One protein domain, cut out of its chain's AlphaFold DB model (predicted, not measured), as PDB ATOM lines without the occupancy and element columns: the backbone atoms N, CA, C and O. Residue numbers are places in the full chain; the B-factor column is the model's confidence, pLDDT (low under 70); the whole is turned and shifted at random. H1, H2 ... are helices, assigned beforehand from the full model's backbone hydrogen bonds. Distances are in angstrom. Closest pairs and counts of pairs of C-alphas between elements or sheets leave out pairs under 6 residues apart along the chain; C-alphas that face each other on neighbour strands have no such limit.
ATOM      1  N   PRO A 362     186.392 160.090 154.233       69.06
ATOM      2  CA  PRO A 362     186.070 161.000 153.136       69.06
ATOM      3  C   PRO A 362     187.197 161.219 152.128       69.06
ATOM      4  O   PRO A 362     186.955 161.089 150.930       69.06
ATOM      5  N   MET A 363     188.419 161.487 152.582       74.44
ATOM      6  CA  MET A 363     189.555 161.730 151.693       74.44
ATOM      7  C   MET A 363     189.900 160.485 150.870       74.44
ATOM      8  O   MET A 363     190.041 160.561 149.651       74.44
ATOM      9  N   HIS A 364     189.940 159.310 151.507       72.62
ATOM     10  CA  HIS A 364     190.128 158.046 150.797       72.62
ATOM     11  C   HIS A 364     189.010 157.774 149.785       72.62
ATOM     12  O   HIS A 364     189.300 157.252 148.711       72.62
ATOM     13  N   ALA A 365     187.748 158.089 150.106       71.44
ATOM     14  CA  ALA A 365     186.621 157.904 149.186       71.44
ATOM     15  C   ALA A 365     186.834 158.727 147.918       71.44
ATOM     16  O   ALA A 365     186.792 158.189 146.816       71.44
ATOM     17  N   GLU A 366     187.144 160.008 148.092       73.81
ATOM     18  CA  GLU A 366     187.339 160.926 146.980       73.81
ATOM     19  C   GLU A 366     188.529 160.513 146.101       73.81
ATOM     20  O   GLU A 366     188.360 160.330 144.898       73.81
ATOM     21  N   ILE A 367     189.701 160.253 146.695       73.44
ATOM     22  CA  ILE A 367     190.917 159.907 145.935       73.44
ATOM     23  C   ILE A 367     190.787 158.572 145.204       73.44
ATOM     24  O   ILE A 367     191.224 158.435 144.064       73.44
ATOM     25  N   THR A 368     190.183 157.569 145.839       71.88
ATOM     26  CA  THR A 368     190.001 156.256 145.201       71.88
ATOM     27  C   THR A 368     188.771 156.206 144.296       71.88
ATOM     28  O   THR A 368     188.467 155.145 143.754       71.88
ATOM     29  N   SER A 369     188.040 157.322 144.158       69.81
ATOM     30  CA  SER A 369     186.715 157.370 143.531       69.81
ATOM     31  C   SER A 369     185.774 156.287 144.077       69.81
ATOM     32  O   SER A 369     184.914 155.771 143.374       69.81
ATOM     33  N   THR A 370     185.929 155.903 145.344       70.44
ATOM     34  CA  THR A 370     185.025 154.952 145.990       70.44
ATOM     35  C   THR A 370     183.935 155.705 146.738       70.44
ATOM     36  O   THR A 370     184.170 156.792 147.267       70.44
ATOM     37  N   PRO A 371     182.716 155.161 146.814       67.50
ATOM     38  CA  PRO A 371     181.652 155.833 147.536       67.50
ATOM     39  C   PRO A 371     181.947 155.865 149.044       67.50
ATOM     40  O   PRO A 371     182.648 155.009 149.593       67.50
ATOM     41  N   LEU A 372     181.392 156.864 149.735       69.62
ATOM     42  CA  LEU A 372     181.492 156.964 151.190       69.62
ATOM     43  C   LEU A 372     180.868 155.715 151.840       69.62
ATOM     44  O   LEU A 372     179.690 155.439 151.587       69.62
ATOM     45  N   PRO A 373     181.592 154.996 152.722       68.75
ATOM     46  CA  PRO A 373     181.110 153.740 153.295       68.75
ATOM     47  C   PRO A 373     179.741 153.852 153.976       68.75
ATOM     48  O   PRO A 373     178.919 152.948 153.861       68.75
ATOM     49  N   ALA A 374     179.438 154.978 154.625       69.81
ATOM     50  CA  ALA A 374     178.139 155.198 155.264       69.81
ATOM     51  C   ALA A 374     176.970 155.152 154.255       69.81
ATOM     52  O   ALA A 374     175.960 154.488 154.498       69.81
ATOM     53  N   ASN A 375     177.149 155.765 153.081       70.94
ATOM     54  CA  ASN A 375     176.085 155.992 152.100       70.94
ATOM     55  C   ASN A 375     176.060 154.968 150.949       70.94
ATOM     56  O   ASN A 375     175.065 154.897 150.231       70.94
ATOM     57  N   SER A 376     177.101 154.156 150.777       77.56
ATOM     58  CA  SER A 376     177.158 153.144 149.709       77.56
ATOM     59  C   SER A 376     176.443 151.844 150.068       77.56
ATOM     60  O   SER A 376     176.398 151.468 151.241       77.56
ATOM     61  N   LEU A 377     175.960 151.114 149.063       81.56
ATOM     62  CA  LEU A 377     175.561 149.711 149.204       81.56
ATOM     63  C   LEU A 377     176.768 148.755 149.239       81.56
ATOM     64  O   LEU A 377     176.656 147.649 149.761       81.56
ATOM     65  N   HIS A 378     177.937 149.211 148.777       79.38
ATOM     66  CA  HIS A 378     179.207 148.482 148.728       79.38
ATOM     67  C   HIS A 378     180.306 149.210 149.526       79.38
ATOM     68  O   HIS A 378     181.250 149.750 148.942       79.38
ATOM     69  N   PRO A 379     180.219 149.252 150.868       72.75
ATOM     70  CA  PRO A 379     181.083 150.102 151.687       72.75
ATOM     71  C   PRO A 379     182.547 149.648 151.736       72.75
ATOM     72  O   PRO A 379     183.422 150.448 152.066       72.75
ATOM     73  N   CYS A 380     182.834 148.381 151.423       77.56
ATOM     74  CA  CYS A 380     184.200 147.875 151.431       77.56
ATOM     75  C   CYS A 380     184.964 148.315 150.174       77.56
ATOM     76  O   CYS A 380     184.522 148.095 149.043       77.56
ATOM     77  N   ARG A 381     186.156 148.888 150.378       75.38
ATOM     78  CA  ARG A 381     187.075 149.297 149.301       75.38
ATOM     79  C   ARG A 381     187.969 148.167 148.798       75.38
ATOM     80  O   ARG A 381     188.487 148.258 147.693       75.38
ATOM     81  N   ALA A 382     188.139 147.112 149.592       78.88
ATOM     82  CA  ALA A 382     189.011 145.986 149.262       78.88
ATOM     83  C   ALA A 382     188.261 144.835 148.574       78.88
ATOM     84  O   ALA A 382     188.792 144.216 147.654       78.88
ATOM     85  N   CYS A 383     187.023 144.551 148.987       83.06
ATOM     86  CA  CYS A 383     186.227 143.439 148.466       83.06
ATOM     87  C   CYS A 383     184.903 143.899 147.843       83.06
ATOM     88  O   CYS A 383     184.507 145.062 147.965       83.06
ATOM     89  N   LYS A 384     184.226 142.975 147.151       82.56
ATOM     90  CA  LYS A 384     182.939 143.219 146.476       82.56
ATOM     91  C   LYS A 384     181.710 143.122 147.406       82.56
ATOM     92  O   LYS A 384     180.590 143.191 146.913       82.56
ATOM     93  N   LEU A 385     181.903 142.991 148.725       85.81
ATOM     94  CA  LEU A 385     180.817 142.838 149.707       85.81
ATOM     95  C   LEU A 385     179.787 143.971 149.617       85.81
ATOM     96  O   LEU A 385     180.147 145.150 149.530       85.81
ATOM     97  N   SER A 386     178.507 143.601 149.678       86.19
ATOM     98  CA  SER A 386     177.394 144.505 149.415       86.19
ATOM     99  C   SER A 386     176.121 144.166 150.174       86.19
ATOM    100  O   SER A 386     175.990 143.092 150.751       86.19
ATOM    101  N   THR A 387     175.176 145.100 150.159       85.81
ATOM    102  CA  THR A 387     173.804 144.896 150.623       85.81
ATOM    103  C   THR A 387     172.822 145.468 149.604       85.81
ATOM    104  O   THR A 387     173.130 146.450 148.938       85.81
ATOM    105  N   VAL A 388     171.620 144.898 149.503       84.25
ATOM    106  CA  VAL A 388     170.554 145.399 148.611       84.25
ATOM    107  C   VAL A 388     170.030 146.761 149.078       84.25
ATOM    108  O   VAL A 388     169.709 147.632 148.276       84.25
ATOM    109  N   ALA A 389     169.976 146.970 150.395       84.12
ATOM    110  CA  ALA A 389     169.538 148.220 151.002       84.12
ATOM    111  C   ALA A 389     170.439 148.593 152.179       84.12
ATOM    112  O   ALA A 389     170.966 147.725 152.878       84.12
ATOM    113  N   ARG A 390     170.567 149.893 152.471       80.56
ATOM    114  CA  ARG A 390     171.392 150.385 153.594       80.56
ATOM    115  C   ARG A 390     170.980 149.783 154.942       80.56
ATOM    116  O   ARG A 390     171.846 149.500 155.763       80.56
ATOM    117  N   LYS A 391     169.683 149.521 155.129       83.19
ATOM    118  CA  LYS A 391     169.127 148.855 156.320       83.19
ATOM    119  C   LYS A 391     169.622 147.412 156.508       83.19
ATOM    120  O   LYS A 391     169.494 146.885 157.602       83.19
ATOM    121  N   GLY A 392     170.204 146.791 155.479       81.31
ATOM    122  CA  GLY A 392     170.777 145.444 155.552       81.31
ATOM    123  C   GLY A 392     172.202 145.378 156.112       81.31
ATOM    124  O   GLY A 392     172.643 144.295 156.481       81.31
ATOM    125  N   LYS A 393     172.922 146.506 156.242       83.19
ATOM    126  CA  LYS A 393     174.274 146.533 156.844       83.19
ATOM    127  C   LYS A 393     174.335 146.018 158.292       83.19
ATOM    128  O   LYS A 393     175.262 145.276 158.587       83.19
ATOM    129  N   PRO A 394     173.400 146.367 159.197       86.12
ATOM    130  CA  PRO A 394     173.400 145.819 160.553       86.12
ATOM    131  C   PRO A 394     172.862 144.379 160.643       86.12
ATOM    132  O   PRO A 394     172.699 143.872 161.747       86.12
ATOM    133  N   SER A 395     172.545 143.712 159.525       89.00
ATOM    134  CA  SER A 395     172.093 142.317 159.571       89.00
ATOM    135  C   SER A 395     173.234 141.377 159.963       89.00
ATOM    136  O   SER A 395     174.378 141.567 159.545       89.00
ATOM    137  N   LEU A 396     172.911 140.328 160.724       86.94
ATOM    138  CA  LEU A 396     173.889 139.337 161.177       86.94
ATOM    139  C   LEU A 396     174.661 138.718 160.002       86.94
ATOM    140  O   LEU A 396     175.885 138.676 160.039       86.94
ATOM    141  N   ALA A 397     173.959 138.348 158.927       86.25
ATOM    142  CA  ALA A 397     174.570 137.770 157.731       86.25
ATOM    143  C   ALA A 397     175.590 138.715 157.070       86.25
ATOM    144  O   ALA A 397     176.669 138.286 156.664       86.25
ATOM    145  N   TYR A 398     175.279 140.013 156.988       86.75
ATOM    146  CA  TYR A 398     176.205 141.000 156.433       86.75
ATOM    147  C   TYR A 398     177.433 141.189 157.328       86.75
ATOM    148  O   TYR A 398     178.556 141.242 156.830       86.75
ATOM    149  N   VAL A 399     177.229 141.280 158.645       87.88
ATOM    150  CA  VAL A 399     178.309 141.455 159.626       87.88
ATOM    151  C   VAL A 399     179.228 140.230 159.655       87.88
ATOM    152  O   VAL A 399     180.446 140.390 159.637       87.88
ATOM    153  N   GLN A 400     178.674 139.017 159.601       87.69
ATOM    154  CA  GLN A 400     179.438 137.772 159.474       87.69
ATOM    155  C   GLN A 400     180.317 137.789 158.217       87.69
ATOM    156  O   GLN A 400     181.537 137.656 158.308       87.69
ATOM    157  N   GLN A 401     179.735 138.090 157.051       86.06
ATOM    158  CA  GLN A 401     180.503 138.216 155.808       86.06
ATOM    159  C   GLN A 401     181.537 139.348 155.862       86.06
ATOM    160  O   GLN A 401     182.625 139.206 155.304       86.06
ATOM    161  N   PHE A 402     181.248 140.465 156.535       86.75
ATOM    162  CA  PHE A 402     182.198 141.564 156.739       86.75
ATOM    163  C   PHE A 402     183.432 141.111 157.522       86.75
ATOM    164  O   PHE A 402     184.553 141.405 157.104       86.75
ATOM    165  N   PHE A 403     183.234 140.335 158.590       88.12
ATOM    166  CA  PHE A 403     184.314 139.721 159.364       88.12
ATOM    167  C   PHE A 403     184.945 138.499 158.692       88.12
ATOM    168  O   PHE A 403     185.862 137.920 159.264       88.12
ATOM    169  N   MET A 404     184.522 138.142 157.471       89.50
ATOM    170  CA  MET A 404     185.015 136.964 156.752       89.50
ATOM    171  C   MET A 404     184.713 135.658 157.500       89.50
ATOM    172  O   MET A 404     185.529 134.742 157.519       89.50
ATOM    173  N   ILE A 405     183.525 135.583 158.103       89.69
ATOM    174  CA  ILE A 405     183.021 134.433 158.856       89.69
ATOM    175  C   ILE A 405     181.747 133.928 158.167       89.69
ATOM    176  O   ILE A 405     180.855 134.714 157.842       89.69
ATOM    177  N   ALA A 406     181.660 132.628 157.904       86.00
ATOM    178  CA  ALA A 406     180.450 131.993 157.388       86.00
ATOM    179  C   ALA A 406     179.424 131.720 158.498       86.00
ATOM    180  O   ALA A 406     179.699 131.864 159.688       86.00
ATOM    181  N   ASN A 407     178.214 131.307 158.112       83.25
ATOM    182  CA  ASN A 407     177.130 131.026 159.061       83.25
ATOM    183  C   ASN A 407     177.471 129.897 160.052       83.25
ATOM    184  O   ASN A 407     176.885 129.841 161.127       83.25
ATOM    185  N   ASP A 408     178.403 129.016 159.689       87.69
ATOM    186  CA  ASP A 408     178.917 127.914 160.508       87.69
ATOM    187  C   ASP A 408     180.114 128.313 161.396       87.69
ATOM    188  O   ASP A 408     180.642 127.478 162.127       87.69
ATOM    189  N   GLY A 409     180.553 129.576 161.344       84.69
ATOM    190  CA  GLY A 409     181.710 130.078 162.087       84.69
ATOM    191  C   GLY A 409     183.061 129.864 161.395       84.69
ATOM    192  O   GLY A 409     184.086 130.279 161.935       84.69
ATOM    193  N   SER A 410     183.094 129.255 160.206       90.00
ATOM    194  CA  SER A 410     184.336 129.052 159.454       90.00
ATOM    195  C   SER A 410     184.842 130.345 158.803       90.00
ATOM    196  O   SER A 410     184.075 131.251 158.470       90.00
ATOM    197  N   TRP A 411     186.158 130.442 158.603       90.50
ATOM    198  CA  TRP A 411     186.778 131.583 157.927       90.50
ATOM    199  C   TRP A 411     186.562 131.517 156.411       90.50
ATOM    200  O   TRP A 411     186.983 130.565 155.753       90.50
ATOM    201  N   VAL A 412     185.979 132.569 155.832       88.31
ATOM    202  CA  VAL A 412     185.700 132.687 154.395       88.31
ATOM    203  C   VAL A 412     186.210 134.005 153.836       88.31
ATOM    204  O   VAL A 412     185.810 135.089 154.247       88.31
ATOM    205  N   LYS A 413     187.049 133.931 152.802       87.12
ATOM    206  CA  LYS A 413     187.633 135.118 152.175       87.12
ATOM    207  C   LYS A 413     186.690 135.744 151.148       87.12
ATOM    208  O   LYS A 413     186.348 135.130 150.138       87.12
ATOM    209  N   ASN A 414     186.355 137.018 151.345       86.19
ATOM    210  CA  ASN A 414     185.598 137.780 150.355       86.19
ATOM    211  C   ASN A 414     186.396 137.986 149.059       86.19
ATOM    212  O   ASN A 414     187.600 138.259 149.089       86.19
ATOM    213  N   LYS A 415     185.704 137.947 147.912       85.94
ATOM    214  CA  LYS A 415     186.323 138.218 146.607       85.94
ATOM    215  C   LYS A 415     186.873 139.654 146.566       85.94
ATOM    216  O   LYS A 415     186.095 140.599 146.772       85.94
ATOM    217  N   PRO A 416     188.181 139.845 146.304       84.81
ATOM    218  CA  PRO A 416     188.764 141.174 146.192       84.81
ATOM    219  C   PRO A 416     188.207 141.912 144.969       84.81
ATOM    220  O   PRO A 416     187.740 141.301 144.003       84.81
ATOM    221  N   ARG A 417     188.245 143.245 145.004       80.94
ATOM    222  CA  ARG A 417     187.941 144.063 143.825       80.94
ATOM    223  C   ARG A 417     189.046 143.907 142.780       80.94
ATOM    224  O   ARG A 417     190.211 143.726 143.122       80.94
ATOM    225  N   ASN A 418     188.673 144.002 141.507       81.88
ATOM    226  CA  ASN A 418     189.640 144.025 140.418       81.88
ATOM    227  C   ASN A 418     190.205 145.448 140.273       81.88
ATOM    228  O   ASN A 418     189.454 146.419 140.182       81.88
ATOM    229  N   TRP A 419     191.532 145.568 140.271       77.50
ATOM    230  CA  TRP A 419     192.212 146.861 140.216       77.50
ATOM    231  C   TRP A 419     192.103 147.546 138.847       77.50
ATOM    232  O   TRP A 419     191.995 148.767 138.784       77.50
ATOM    233  N   GLU A 420     192.067 146.785 137.752       80.56
ATOM    234  CA  GLU A 420     191.901 147.334 136.401       80.56
ATOM    235  C   GLU A 420     190.485 147.885 136.184       80.56
ATOM    236  O   GLU A 420     190.327 148.975 135.630       80.56
ATOM    237  N   GLU A 421     189.459 147.208 136.716       79.25
ATOM    238  CA  GLU A 421     188.080 147.727 136.736       79.25
ATOM    239  C   GLU A 421     188.006 149.068 137.487       79.25
ATOM    240  O   GLU A 421     187.402 150.027 137.004       79.25
ATOM    241  N   LEU A 422     188.668 149.164 138.648       75.44
ATOM    242  CA  LEU A 422     188.726 150.395 139.443       75.44
ATOM    243  C   LEU A 422     189.468 151.524 138.717       75.44
ATOM    244  O   LEU A 422     188.990 152.654 138.703       75.44
ATOM    245  N   LYS A 423     190.600 151.240 138.065       77.81
ATOM    246  CA  LYS A 423     191.319 152.243 137.262       77.81
ATOM    247  C   LYS A 423     190.454 152.782 136.128       77.81
ATOM    248  O   LYS A 423     190.412 153.995 135.913       77.81
ATOM    249  N   LEU A 424     189.774 151.896 135.396       80.62
ATOM    250  CA  LEU A 424     188.878 152.286 134.310       80.62
ATOM    251  C   LEU A 424     187.742 153.170 134.834       80.62
ATOM    252  O   LEU A 424     187.435 154.203 134.243       80.62
ATOM    253  N   PHE A 425     187.174 152.802 135.979       74.38
ATOM    254  CA  PHE A 425     186.158 153.588 136.658       74.38
ATOM    255  C   PHE A 425     186.640 154.992 137.028       74.38
ATOM    256  O   PHE A 425     185.987 155.973 136.675       74.38
ATOM    257  N   CYS A 426     187.807 155.109 137.668       72.88
ATOM    258  CA  CYS A 426     188.393 156.406 138.008       72.88
ATOM    259  C   CYS A 426     188.582 157.273 136.755       72.88
ATOM    260  O   CYS A 426     188.232 158.451 136.763       72.88
ATOM    261  N   LYS A 427     189.056 156.687 135.644       78.38
ATOM    262  CA  LYS A 427     189.185 157.393 134.356       78.38
ATOM    263  C   LYS A 427     187.835 157.880 133.823       78.38
ATOM    264  O   LYS A 427     187.757 158.996 133.314       78.38
ATOM    265  N   GLN A 428     186.773 157.084 133.948       75.62
ATOM    266  CA  GLN A 428     185.425 157.479 133.523       75.62
ATOM    267  C   GLN A 428     184.861 158.620 134.377       75.62
ATOM    268  O   GLN A 428     184.288 159.562 133.827       75.62
ATOM    269  N   VAL A 429     185.033 158.556 135.701       70.88
ATOM    270  CA  VAL A 429     184.633 159.638 136.617       70.88
ATOM    271  C   VAL A 429     185.403 160.916 136.284       70.88
ATOM    272  O   VAL A 429     184.787 161.967 136.124       70.88
ATOM    273  N   TRP A 430     186.717 160.810 136.074       70.44
ATOM    274  CA  TRP A 430     187.589 161.922 135.691       70.44
ATOM    275  C   TRP A 430     187.219 162.557 134.343       70.44
ATOM    276  O   TRP A 430     187.134 163.775 134.217       70.44
ATOM    277  N   ALA A 431     186.967 161.750 133.310       73.81
ATOM    278  CA  ALA A 431     186.559 162.269 132.005       73.81
ATOM    279  C   ALA A 431     185.235 163.044 132.103       73.81
ATOM    280  O   ALA A 431     185.080 164.102 131.498       73.81
ATOM    281  N   LYS A 432     184.297 162.549 132.919       68.75
ATOM    282  CA  LYS A 432     183.008 163.208 133.149       68.75
ATOM    283  C   LYS A 432     183.129 164.456 134.025       68.75
ATOM    284  O   LYS A 432     182.401 165.415 133.777       68.75
ATOM    285  N   SER A 433     184.049 164.494 134.994       64.25
ATOM    286  CA  SER A 433     184.264 165.670 135.852       64.25
ATOM    287  C   SER A 433     184.834 166.878 135.106       64.25
ATOM    288  O   SER A 433     184.714 167.993 135.595       64.25
ATOM    289  N   LYS A 434     185.413 166.676 133.914       65.25
ATOM    290  CA  LYS A 434     185.841 167.763 133.015       65.25
ATOM    291  C   LYS A 434     184.681 168.492 132.331       65.25
ATOM    292  O   LYS A 434     184.894 169.553 131.754       65.25
ATOM    293  N   THR A 435     183.462 167.951 132.379       66.50
ATOM    294  CA  THR A 435     182.271 168.679 131.919       66.50
ATOM    295  C   THR A 435     181.766 169.593 133.040       66.50
ATOM    296  O   THR A 435     181.688 169.136 134.183       66.50
ATOM    297  N   PRO A 436     181.431 170.869 132.768       50.41
ATOM    298  CA  PRO A 436     181.059 171.822 133.811       50.41
ATOM    299  C   PRO A 436     179.777 171.367 134.525       50.41
ATOM    300  O   PRO A 436     178.681 171.433 133.971       50.41
ATOM    301  N   ARG A 437     179.922 170.860 135.756       60.97
ATOM    302  CA  ARG A 437     178.831 170.414 136.640       60.97
ATOM    303  C   ARG A 437     179.171 170.712 138.101       60.97
ATOM    304  O   ARG A 437     180.332 170.887 138.460       60.97
ATOM    305  N   SER A 438     178.158 170.747 138.968       59.59
ATOM    306  CA  SER A 438     178.359 170.958 140.406       59.59
ATOM    307  C   SER A 438     179.058 169.759 141.071       59.59
ATOM    308  O   SER A 438     178.803 168.604 140.720       59.59
ATOM    309  N   LYS A 439     179.895 170.018 142.091       60.22
ATOM    310  CA  LYS A 439     180.603 168.979 142.878       60.22
ATOM    311  C   LYS A 439     179.654 167.895 143.420       60.22
ATOM    312  O   LYS A 439     179.992 166.715 143.411       60.22
ATOM    313  N   LYS A 440     178.439 168.283 143.830       61.50
ATOM    314  CA  LYS A 440     177.399 167.365 144.330       61.50
ATOM    315  C   LYS A 440     176.970 166.346 143.271       61.50
ATOM    316  O   LYS A 440     176.876 165.160 143.560       61.50
ATOM    317  N   HIS A 441     176.788 166.793 142.031       63.75
ATOM    318  CA  HIS A 441     176.360 165.922 140.942       63.75
ATOM    319  C   HIS A 441     177.428 164.876 140.582       63.75
ATOM    320  O   HIS A 441     177.098 163.723 140.322       63.75
ATOM    321  N   ILE A 442     178.712 165.250 140.629       63.09
ATOM    322  CA  ILE A 442     179.827 164.311 140.417       63.09
ATOM    323  C   ILE A 442     179.851 163.244 141.525       63.09
ATOM    324  O   ILE A 442     180.023 162.062 141.228       63.09
ATOM    325  N   GLN A 443     179.612 163.631 142.781       61.75
ATOM    326  CA  GLN A 443     179.574 162.710 143.922       61.75
ATOM    327  C   GLN A 443     178.401 161.718 143.855       61.75
ATOM    328  O   GLN A 443     178.578 160.522 144.110       61.75
ATOM    329  N   ASP A 444     177.208 162.201 143.504       66.38
ATOM    330  CA  ASP A 444     176.012 161.365 143.363       66.38
ATOM    331  C   ASP A 444     176.186 160.369 142.206       66.38
ATOM    332  O   ASP A 444     175.909 159.176 142.353       66.38
ATOM    333  N   MET A 445     176.755 160.829 141.085       65.38
ATOM    334  CA  MET A 445     177.117 159.962 139.966       65.38
ATOM    335  C   MET A 445     178.152 158.915 140.375       65.38
ATOM    336  O   MET A 445     177.915 157.739 140.134       65.38
ATOM    337  N   ALA A 446     179.262 159.298 141.016       63.25
ATOM    338  CA  ALA A 446     180.290 158.356 141.466       63.25
ATOM    339  C   ALA A 446     179.712 157.279 142.399       63.25
ATOM    340  O   ALA A 446     180.088 156.111 142.310       63.25
ATOM    341  N   THR A 447     178.742 157.650 143.238       64.69
ATOM    342  CA  THR A 447     178.042 156.712 144.120       64.69
ATOM    343  C   THR A 447     177.197 155.714 143.328       64.69
ATOM    344  O   THR A 447     177.378 154.509 143.491       64.69
ATOM    345  N   ALA A 448     176.352 156.189 142.408       66.12
ATOM    346  CA  ALA A 448     175.511 155.323 141.576       66.12
ATOM    347  C   ALA A 448     176.338 154.362 140.702       66.12
ATOM    348  O   ALA A 448     176.020 153.183 140.552       66.12
ATOM    349  N   LEU A 449     177.433 154.867 140.141       63.12
ATOM    350  CA  LEU A 449     178.334 154.136 139.253       63.12
ATOM    351  C   LEU A 449     179.167 153.109 140.053       63.12
ATOM    352  O   LEU A 449     179.382 151.991 139.584       63.12
ATOM    353  N   GLY A 450     179.571 153.446 141.284       62.06
ATOM    354  CA  GLY A 450     180.233 152.530 142.216       62.06
ATOM    355  C   GLY A 450     179.322 151.398 142.705       62.06
ATOM    356  O   GLY A 450     179.774 150.252 142.789       62.06
ATOM    357  N   ASP A 451     178.044 151.693 142.958       66.62
ATOM    358  CA  ASP A 451     177.038 150.685 143.307       66.62
ATOM    359  C   ASP A 451     176.742 149.754 142.103       66.62
ATOM    360  O   ASP A 451     176.678 148.535 142.259       66.62
ATOM    361  N   LEU A 452     176.697 150.285 140.873       60.19
ATOM    362  CA  LEU A 452     176.561 149.492 139.637       60.19
ATOM    363  C   LEU A 452     177.728 148.520 139.403       60.19
ATOM    364  O   LEU A 452     177.509 147.385 138.979       60.19
ATOM    365  N   MET A 453     178.972 148.939 139.657       57.56
ATOM    366  CA  MET A 453     180.136 148.053 139.504       57.56
ATOM    367  C   MET A 453     180.207 146.975 140.582       57.56
ATOM    368  O   MET A 453     180.678 145.869 140.324       57.56
ATOM    369  N   GLY A 454     179.745 147.288 141.792       52.34
ATOM    370  CA  GLY A 454     179.655 146.315 142.871       52.34
ATOM    371  C   GLY A 454     178.619 145.216 142.603       52.34
ATOM    372  O   GLY A 454     178.809 144.089 143.056       52.34
ATOM    373  N   ALA A 455     177.560 145.523 141.848       47.31
ATOM    374  CA  ALA A 455     176.469 144.602 141.532       47.31
ATOM    375  C   ALA A 455     176.741 143.650 140.344       47.31
ATOM    376  O   ALA A 455     176.001 142.685 140.157       47.31
TER     377      ALA A 455
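This is residues 362 to 455 of the 470 residues of an uncharacterized protein of Puccinia coronata f. sp. avenae (UniProt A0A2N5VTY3). Look for a narrow V of two longer helices, H3 and H4, at one end of an elongated shape, and for the short helix H2 among loops at the other end. The short helix H1 lies off to one side of the V, and long loop stretches link it to H2 and H2 to H3. The printed part has 94 residues with four named helices, H1, H2, H3, H4 in chain order, and no named strand; the class is all helix, though under half of the residues, 45, are in named elements. It is only just compact, close to loose, with a radius of gyration of the C-alphas of 14.6 A, and spans 51 by 27 by 22 A.

Start at H1, residues 362 to 367, which touches no helix. Go on to H2, residues 396 to 402, which touches no helix either. Then compare H3, residues 419 to 433, with H4, residues 439 to 455: they form a helical hairpin and run opposite ways at a shallow tilt of 28 degrees. They only just touch, with 3 pairs of C-alphas within 8 A, through residues 429 to 433 and 442 to 446 alone; the closest C-alphas, of Ser 433 and Ile 442, are 6.5 A apart. In H1, H2, H3 and H4 every O i to N i+4 pair is within hydrogen-bond range.

Find C-alpha 362 at (186.070, 161.000, 153.136), where H1 begins; it is 8.7 A long, and H2 9.7 A. From C-alpha 419 at (192.212, 146.861, 140.216), H3 runs 20.9 A. H4 runs 24.8 A to C-alpha 455 at (176.469, 144.602, 141.532).

The C-alphas farthest apart, of Asp 408 and Pro 436, are 51.4 A apart. Residues 434 to 440 stand free. The links H1 to H2 and H2 to H3 are long, that from H3 to H4 is tight, and the printed part has no cut. Mean pLDDT of the printed part is 75.5; it is under 70 at 362, 369, 371 to 374 and 432 to 455.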